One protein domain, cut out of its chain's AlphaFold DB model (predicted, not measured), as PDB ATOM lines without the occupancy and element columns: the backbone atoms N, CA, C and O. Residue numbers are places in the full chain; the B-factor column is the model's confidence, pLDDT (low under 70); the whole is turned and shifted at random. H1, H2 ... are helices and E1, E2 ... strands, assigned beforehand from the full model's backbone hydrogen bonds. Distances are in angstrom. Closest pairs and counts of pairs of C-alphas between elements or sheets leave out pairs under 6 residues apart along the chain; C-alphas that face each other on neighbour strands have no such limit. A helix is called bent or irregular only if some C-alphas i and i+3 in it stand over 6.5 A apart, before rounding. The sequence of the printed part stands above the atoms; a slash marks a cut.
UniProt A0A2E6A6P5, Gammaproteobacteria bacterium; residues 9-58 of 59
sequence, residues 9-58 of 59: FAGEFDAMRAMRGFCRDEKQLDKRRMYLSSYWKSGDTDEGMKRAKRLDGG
ATOM      1  N   PHE A   9      85.236 110.510  68.349       91.56
ATOM      2  CA  PHE A   9      86.049 110.569  69.562       91.56
ATOM      3  C   PHE A   9      87.473 111.022  69.231       91.56
ATOM      4  O   PHE A   9      88.116 110.456  68.344       91.56
ATOM      5  N   ALA A  10      87.980 112.001  69.982       91.88
ATOM      6  CA  ALA A  10      89.372 112.439  69.947       91.88
ATOM      7  C   ALA A  10      89.854 112.736  71.373       91.88
ATOM      8  O   ALA A  10      89.320 113.633  72.024       91.88
ATOM      9  N   GLY A  11      90.843 111.994  71.874       90.06
ATOM     10  CA  GLY A  11      91.303 112.185  73.253       90.06
ATOM     11  C   GLY A  11      92.378 111.202  73.695       90.06
ATOM     12  O   GLY A  11      93.435 111.108  73.076       90.06
ATOM     13  N   GLU A  12      92.108 110.486  74.780       92.81
ATOM     14  CA  GLU A  12      93.052 109.562  75.411       92.81
ATOM     15  C   GLU A  12      93.057 108.185  74.710       92.81
ATOM     16  O   GLU A  12      92.041 107.743  74.166       92.81
ATOM     17  N   PHE A  13      94.219 107.530  74.657       89.44
ATOM     18  CA  PHE A  13      94.434 106.273  73.939       89.44
ATOM     19  C   PHE A  13      93.635 105.087  74.492       89.44
ATOM     20  O   PHE A  13      92.955 104.411  73.716       89.44
ATOM     21  N   ASP A  14      93.683 104.826  75.795       90.31
ATOM     22  CA  ASP A  14      92.980 103.689  76.395       90.31
ATOM     23  C   ASP A  14      91.455 103.888  76.354       90.31
ATOM     24  O   ASP A  14      90.711 102.964  76.013       90.31
ATOM     25  N   ALA A  15      90.982 105.119  76.562       91.44
ATOM     26  CA  ALA A  15      89.586 105.500  76.370       91.44
ATOM     27  C   ALA A  15      89.128 105.305  74.913       91.44
ATOM     28  O   ALA A  15      88.041 104.774  74.669       91.44
ATOM     29  N   MET A  16      89.965 105.664  73.929       93.06
ATOM     30  CA  MET A  16      89.688 105.415  72.508       93.06
ATOM     31  C   MET A  16      89.559 103.915  72.217       93.06
ATOM     32  O   MET A  16      88.630 103.507  71.513       93.06
ATOM     33  N   ARG A  17      90.450 103.080  72.773       91.06
ATOM     34  CA  ARG A  17      90.390 101.618  72.600       91.06
ATOM     35  C   ARG A  17      89.128 101.020  73.216       91.06
ATOM     36  O   ARG A  17      88.482 100.199  72.563       91.06
ATOM     37  N   ALA A  18      88.741 101.463  74.412       92.81
ATOM     38  CA  ALA A  18      87.493 101.047  75.049       92.81
ATOM     39  C   ALA A  18      86.269 101.436  74.200       92.81
ATOM     40  O   ALA A  18      85.414 100.595  73.925       92.81
ATOM     41  N   MET A  19      86.231 102.675  73.693       91.69
ATOM     42  CA  MET A  19      85.152 103.158  72.824       91.69
ATOM     43  C   MET A  19      85.068 102.364  71.515       91.69
ATOM     44  O   MET A  19      83.978 102.007  71.072       91.69
ATOM     45  N   ARG A  20      86.213 102.031  70.905       90.56
ATOM     46  CA  ARG A  20      86.266 101.185  69.703       90.56
ATOM     47  C   ARG A  20      85.671  99.804  69.959       90.56
ATOM     48  O   ARG A  20      84.914  99.321  69.119       90.56
ATOM     49  N   GLY A  21      86.008  99.189  71.095       91.31
ATOM     50  CA  GLY A  21      85.433  97.915  71.527       91.31
ATOM     51  C   GLY A  21      83.919  98.014  71.682       91.31
ATOM     52  O   GLY A  21      83.191  97.286  71.021       91.31
ATOM     53  N   PHE A  22      83.433  98.998  72.438       92.19
ATOM     54  CA  PHE A  22      82.000  99.235  72.620       92.19
ATOM     55  C   PHE A  22      81.250  99.435  71.290       92.19
ATOM     56  O   PHE A  22      80.225  98.801  71.031       92.19
ATOM     57  N   CYS A  23      81.769 100.290  70.403       91.06
ATOM     58  CA  CYS A  23      81.133 100.568  69.117       91.06
ATOM     59  C   CYS A  23      81.098  99.341  68.195       91.06
ATOM     60  O   CYS A  23      80.103  99.141  67.499       91.06
ATOM     61  N   ARG A  24      82.160  98.531  68.171       89.38
ATOM     62  CA  ARG A  24      82.251  97.351  67.300       89.38
ATOM     63  C   ARG A  24      81.520  96.143  67.879       89.38
ATOM     64  O   ARG A  24      80.771  95.499  67.158       89.38
ATOM     65  N   ASP A  25      81.744  95.837  69.148       91.69
ATOM     66  CA  ASP A  25      81.361  94.557  69.744       91.69
ATOM     67  C   ASP A  25      79.928  94.619  70.300       91.69
ATOM     68  O   ASP A  25      79.127  93.722  70.047       91.69
ATOM     69  N   GLU A  26      79.556  95.716  70.970       92.19
ATOM     70  CA  GLU A  26      78.209  95.878  71.537       92.19
ATOM     71  C   GLU A  26      77.232  96.554  70.573       92.19
ATOM     72  O   GLU A  26      76.078  96.143  70.452       92.19
ATOM     73  N   LYS A  27      77.671  97.618  69.886       89.50
ATOM     74  CA  LYS A  27      76.816  98.380  68.956       89.50
ATOM     75  C   LYS A  27      76.887  97.898  67.511       89.50
ATOM     76  O   LYS A  27      76.105  98.386  66.698       89.50
ATOM     77  N   GLN A  28      77.786  96.960  67.200       89.44
ATOM     78  CA  GLN A  28      77.931  96.351  65.869       89.44
ATOM     79  C   GLN A  28      78.072  97.391  64.745       89.44
ATOM     80  O   GLN A  28      77.595  97.206  63.624       89.44
ATOM     81  N   LEU A  29      78.720  98.519  65.047       88.62
ATOM     82  CA  LEU A  29      78.943  99.591  64.089       88.62
ATOM     83  C   LEU A  29      80.135  99.258  63.189       88.62
ATOM     84  O   LEU A  29      81.203  98.848  63.646       88.62
ATOM     85  N   ASP A  30      79.964  99.490  61.889       86.38
ATOM     86  CA  ASP A  30      81.040  99.355  60.906       86.38
ATOM     87  C   ASP A  30      82.139 100.391  61.182       86.38
ATOM     88  O   ASP A  30      81.856 101.568  61.413       86.38
ATOM     89  N   LYS A  31      83.408  99.974  61.101       83.75
ATOM     90  CA  LYS A  31      84.581 100.849  61.278       83.75
ATOM     91  C   LYS A  31      84.574 102.088  60.371       83.75
ATOM     92  O   LYS A  31      85.164 103.100  60.720       83.75
ATOM     93  N   ARG A  32      83.913 102.019  59.212       86.25
ATOM     94  CA  ARG A  32      83.739 103.129  58.258       86.25
ATOM     95  C   ARG A  32      82.713 104.159  58.734       86.25
ATOM     96  O   ARG A  32      82.647 105.251  58.182       86.25
ATOM     97  N   ARG A  33      81.905 103.819  59.741       88.19
ATOM     98  CA  ARG A  33      80.842 104.659  60.317       88.19
ATOM     99  C   ARG A  33      81.224 105.242  61.676       88.19
ATOM    100  O   ARG A  33      80.345 105.594  62.451       88.19
ATOM    101  N   MET A  34      82.518 105.331  61.970       90.56
ATOM    102  CA  MET A  34      83.026 105.932  63.199       90.56
ATOM    103  C   MET A  34      84.372 106.609  62.952       90.56
ATOM    104  O   MET A  34      85.181 106.138  62.152       90.56
ATOM    105  N   TYR A  35      84.626 107.691  63.681       91.75
ATOM    106  CA  TYR A  35      85.938 108.316  63.777       91.75
ATOM    107  C   TYR A  35      86.423 108.231  65.222       91.75
ATOM    108  O   TYR A  35      85.843 108.841  66.114       91.75
ATOM    109  N   LEU A  36      87.493 107.474  65.451       90.44
ATOM    110  CA  LEU A  36      88.082 107.281  66.773       90.44
ATOM    111  C   LEU A  36      89.582 107.564  66.682       90.44
ATOM    112  O   LEU A  36      90.320 106.834  66.015       90.44
ATOM    113  N   SER A  37      90.029 108.631  67.337       88.88
ATOM    114  CA  SER A  37      91.419 109.080  67.335       88.88
ATOM    115  C   SER A  37      91.914 109.325  68.759       88.88
ATOM    116  O   SER A  37      91.177 109.763  69.637       88.88
ATOM    117  N   SER A  38      93.189 109.043  68.992       88.38
ATOM    118  CA  SER A  38      93.899 109.387  70.222       88.38
ATOM    119  C   SER A  38      94.938 110.469  69.938       88.38
ATOM    120  O   SER A  38      95.595 110.452  68.887       88.38
ATOM    121  N   TYR A  39      95.028 111.434  70.848       87.88
ATOM    122  CA  TYR A  39      95.909 112.606  70.809       87.88
ATOM    123  C   TYR A  39      96.958 112.557  71.915       87.88
ATOM    124  O   TYR A  39      98.019 113.146  71.768       87.88
ATOM    125  N   TRP A  40      96.666 111.873  73.017       84.50
ATOM    126  CA  TRP A  40      97.578 111.727  74.141       84.50
ATOM    127  C   TRP A  40      97.292 110.410  74.868       84.50
ATOM    128  O   TRP A  40      96.290 109.742  74.601       84.50
ATOM    129  N   LYS A  41      98.196 110.010  75.759       88.19
ATOM    130  CA  LYS A  41      98.046 108.828  76.607       88.19
ATOM    131  C   LYS A  41      98.591 109.146  77.993       88.19
ATOM    132  O   LYS A  41      99.694 109.679  78.110       88.19
ATOM    133  N   SER A  42      97.820 108.840  79.030       87.12
ATOM    134  CA  SER A  42      98.247 109.056  80.415       87.12
ATOM    135  C   SER A  42      99.511 108.257  80.727       87.12
ATOM    136  O   SER A  42      99.573 107.059  80.456       87.12
ATOM    137  N   GLY A  43     100.509 108.908  81.326       86.69
ATOM    138  CA  GLY A  43     101.759 108.251  81.720       86.69
ATOM    139  C   GLY A  43     102.694 107.902  80.559       86.69
ATOM    140  O   GLY A  43     103.686 107.213  80.783       86.69
ATOM    141  N   ASP A  44     102.405 108.373  79.345       83.94
ATOM    142  CA  ASP A  44     103.268 108.186  78.183       83.94
ATOM    143  C   ASP A  44     103.748 109.530  77.620       83.94
ATOM    144  O   ASP A  44     103.123 110.576  77.797       83.94
ATOM    145  N   THR A  45     104.881 109.495  76.930       82.50
ATOM    146  CA  THR A  45     105.382 110.647  76.169       82.50
ATOM    147  C   THR A  45     104.682 110.721  74.813       82.50
ATOM    148  O   THR A  45     104.117 109.734  74.342       82.50
ATOM    149  N   ASP A  46     104.752 111.868  74.131       77.12
ATOM    150  CA  ASP A  46     104.192 112.014  72.777       77.12
ATOM    151  C   ASP A  46     104.762 110.970  71.790       77.12
ATOM    152  O   ASP A  46     104.037 110.391  70.979       77.12
ATOM    153  N   GLU A  47     106.051 110.636  71.914       79.00
ATOM    154  CA  GLU A  47     106.694 109.595  71.103       79.00
ATOM    155  C   GLU A  47     106.196 108.182  71.433       79.00
ATOM    156  O   GLU A  47     105.943 107.378  70.525       79.00
ATOM    157  N   GLY A  48     105.995 107.876  72.717       76.00
ATOM    158  CA  GLY A  48     105.408 106.602  73.128       76.00
ATOM    159  C   GLY A  48     103.943 106.470  72.705       76.00
ATOM    160  O   GLY A  48     103.555 105.425  72.177       76.00
ATOM    161  N   MET A  49     103.172 107.562  72.742       78.62
ATOM    162  CA  MET A  49     101.810 107.617  72.206       78.62
ATOM    163  C   MET A  49     101.775 107.392  70.688       78.62
ATOM    164  O   MET A  49     101.015 106.544  70.213       78.62
ATOM    165  N   LYS A  50     102.636 108.063  69.908       80.19
ATOM    166  CA  LYS A  50     102.753 107.827  68.455       80.19
ATOM    167  C   LYS A  50     103.108 106.374  68.145       80.19
ATOM    168  O   LYS A  50     102.579 105.795  67.192       80.19
ATOM    169  N   ARG A  51     104.004 105.769  68.935       81.38
ATOM    170  CA  ARG A  51     104.356 104.348  68.809       81.38
ATOM    171  C   ARG A  51     103.162 103.448  69.130       81.38
ATOM    172  O   ARG A  51     102.875 102.558  68.334       81.38
ATOM    173  N   ALA A  52     102.443 103.706  70.219       78.06
ATOM    174  CA  ALA A  52     101.243 102.963  70.594       78.06
ATOM    175  C   ALA A  52     100.152 103.053  69.513       78.06
ATOM    176  O   ALA A  52      99.589 102.033  69.127       78.06
ATOM    177  N   LYS A  53      99.924 104.242  68.940       77.69
ATOM    178  CA  LYS A  53      98.966 104.461  67.846       77.69
ATOM    179  C   LYS A  53      99.337 103.700  66.569       77.69
ATOM    180  O   LYS A  53      98.458 103.143  65.919       77.69
ATOM    181  N   ARG A  54     100.628 103.646  66.214       81.31
ATOM    182  CA  ARG A  54     101.114 102.848  65.070       81.31
ATOM    183  C   ARG A  54     100.922 101.349  65.282       81.31
ATOM    184  O   ARG A  54     100.516 100.668  64.351       81.31
ATOM    185  N   LEU A  55     101.203 100.851  66.485       79.19
ATOM    186  CA  LEU A  55     101.019  99.438  66.822       79.19
ATOM    187  C   LEU A  55      99.533  99.046  66.871       79.19
ATOM    188  O   LEU A  55      99.191  97.950  66.449       79.19
ATOM    189  N   ASP A  56      98.651  99.940  67.328       77.00
ATOM    190  CA  ASP A  56      97.197  99.703  67.377       77.00
ATOM    191  C   ASP A  56      96.537  99.730  65.984       77.00
ATOM    192  O   ASP A  56      95.588  98.993  65.733       77.00
ATOM    193  N   GLY A  57      97.053 100.544  65.055       67.31
ATOM    194  CA  GLY A  57      96.582 100.603  63.664       67.31
ATOM    195  C   GLY A  57      97.179  99.544  62.726       67.31
ATOM    196  O   GLY A  57      96.748  99.455  61.579       67.31
ATOM    197  N   GLY A  58      98.177  98.783  63.186       50.16
ATOM    198  CA  GLY A  58      98.860  97.736  62.428       50.16
ATOM    199  C   GLY A  58      98.281  96.349  62.701       50.16
ATOM    200  O   GLY A  58      98.937  95.542  63.357       50.16
TER     201      GLY A  58
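Overview. This is residues 9 to 58 of the 59 residues of a protein of Gammaproteobacteria bacterium (UniProt A0A2E6A6P5). A short ribbon of two parallel strands, E1 and E2, has helix H1 packed along it, chiefly on E2, and helix H2 packed near the far end of E2 with residues 46 to 53; the chain runs out along E1, back along H1, out along E2 and back along H2. H1 and H2 are nearly parallel but shifted along the long axis, and meet loosely where H1 begins. The printed part has 50 residues with two named helices and two named strands, in the order E1, H1, E2, H2, and its class is mixed, helices and strands. It is elongated, spanning 32 by 19 by 14 A, and only just compact, close to loose, with a radius of gyration of the C-alphas of 11.2 A.

Arrangement. The sheet has two strands, E1, residues 9 to 12, and E2, residues 35 to 40, parallel neighbours with 24 degrees between their directions. C-alphas 10 and 37 face each other at 4.7 A. N 37 and O 9, 2.8 A apart, and N 9 and O 35, 2.9 A apart, are within hydrogen-bond range. Between the strands along the chain comes H1, residues 13 to 26; E1, H1 and E2 form a strand-helix-strand unit, two parallel neighbour strands with a helix between, with a right-handed crossover. The closest C-alphas of H1 and E2 are those of Phe 13 and Ser 38, 4.9 A apart. Those of E1 and H1 are Phe 9 and Met 16, at 7.0 A. H2, residues 46 to 57, comes closest to E2 at the C-alphas of Trp 40 and Met 49, 6.2 A apart. H1 and H2 are close but not clearly touching, their closest C-alphas, of Phe 13 and Met 49, being 7.7 A apart; they run the same way at a shallow tilt of 20 degrees. E1 and H2 are apart. In H1 and H2 every O i to N i+4 pair is within hydrogen-bond range.

Along the chain. E2 measures 16.0 A from C-alpha 35 to C-alpha 40. E1 begins at C-alpha 9, (86.049, 110.569, 69.562), and measures 9.2 A. H1, the longest helix, measures 19.4 A and begins at C-alpha 13, (94.434, 106.273, 73.939); it is neither bent nor irregular, but only just: C-alphas 23 and 26 are 6.0 A apart. H2 measures 16.5 A and ends at C-alpha 57, (96.582, 100.603, 63.664).

Size, cuts and confidence. The two C-alphas farthest apart, those of Gln 28 and Thr 45, are 32.6 A from each other. The printed part has no cut. The links E1 to H1 and E2 to H2 are tight, and H1 to E2 is short with 8 residues between them. The mean pLDDT of the printed part is 85.8; residues 57 to 58 are under 70.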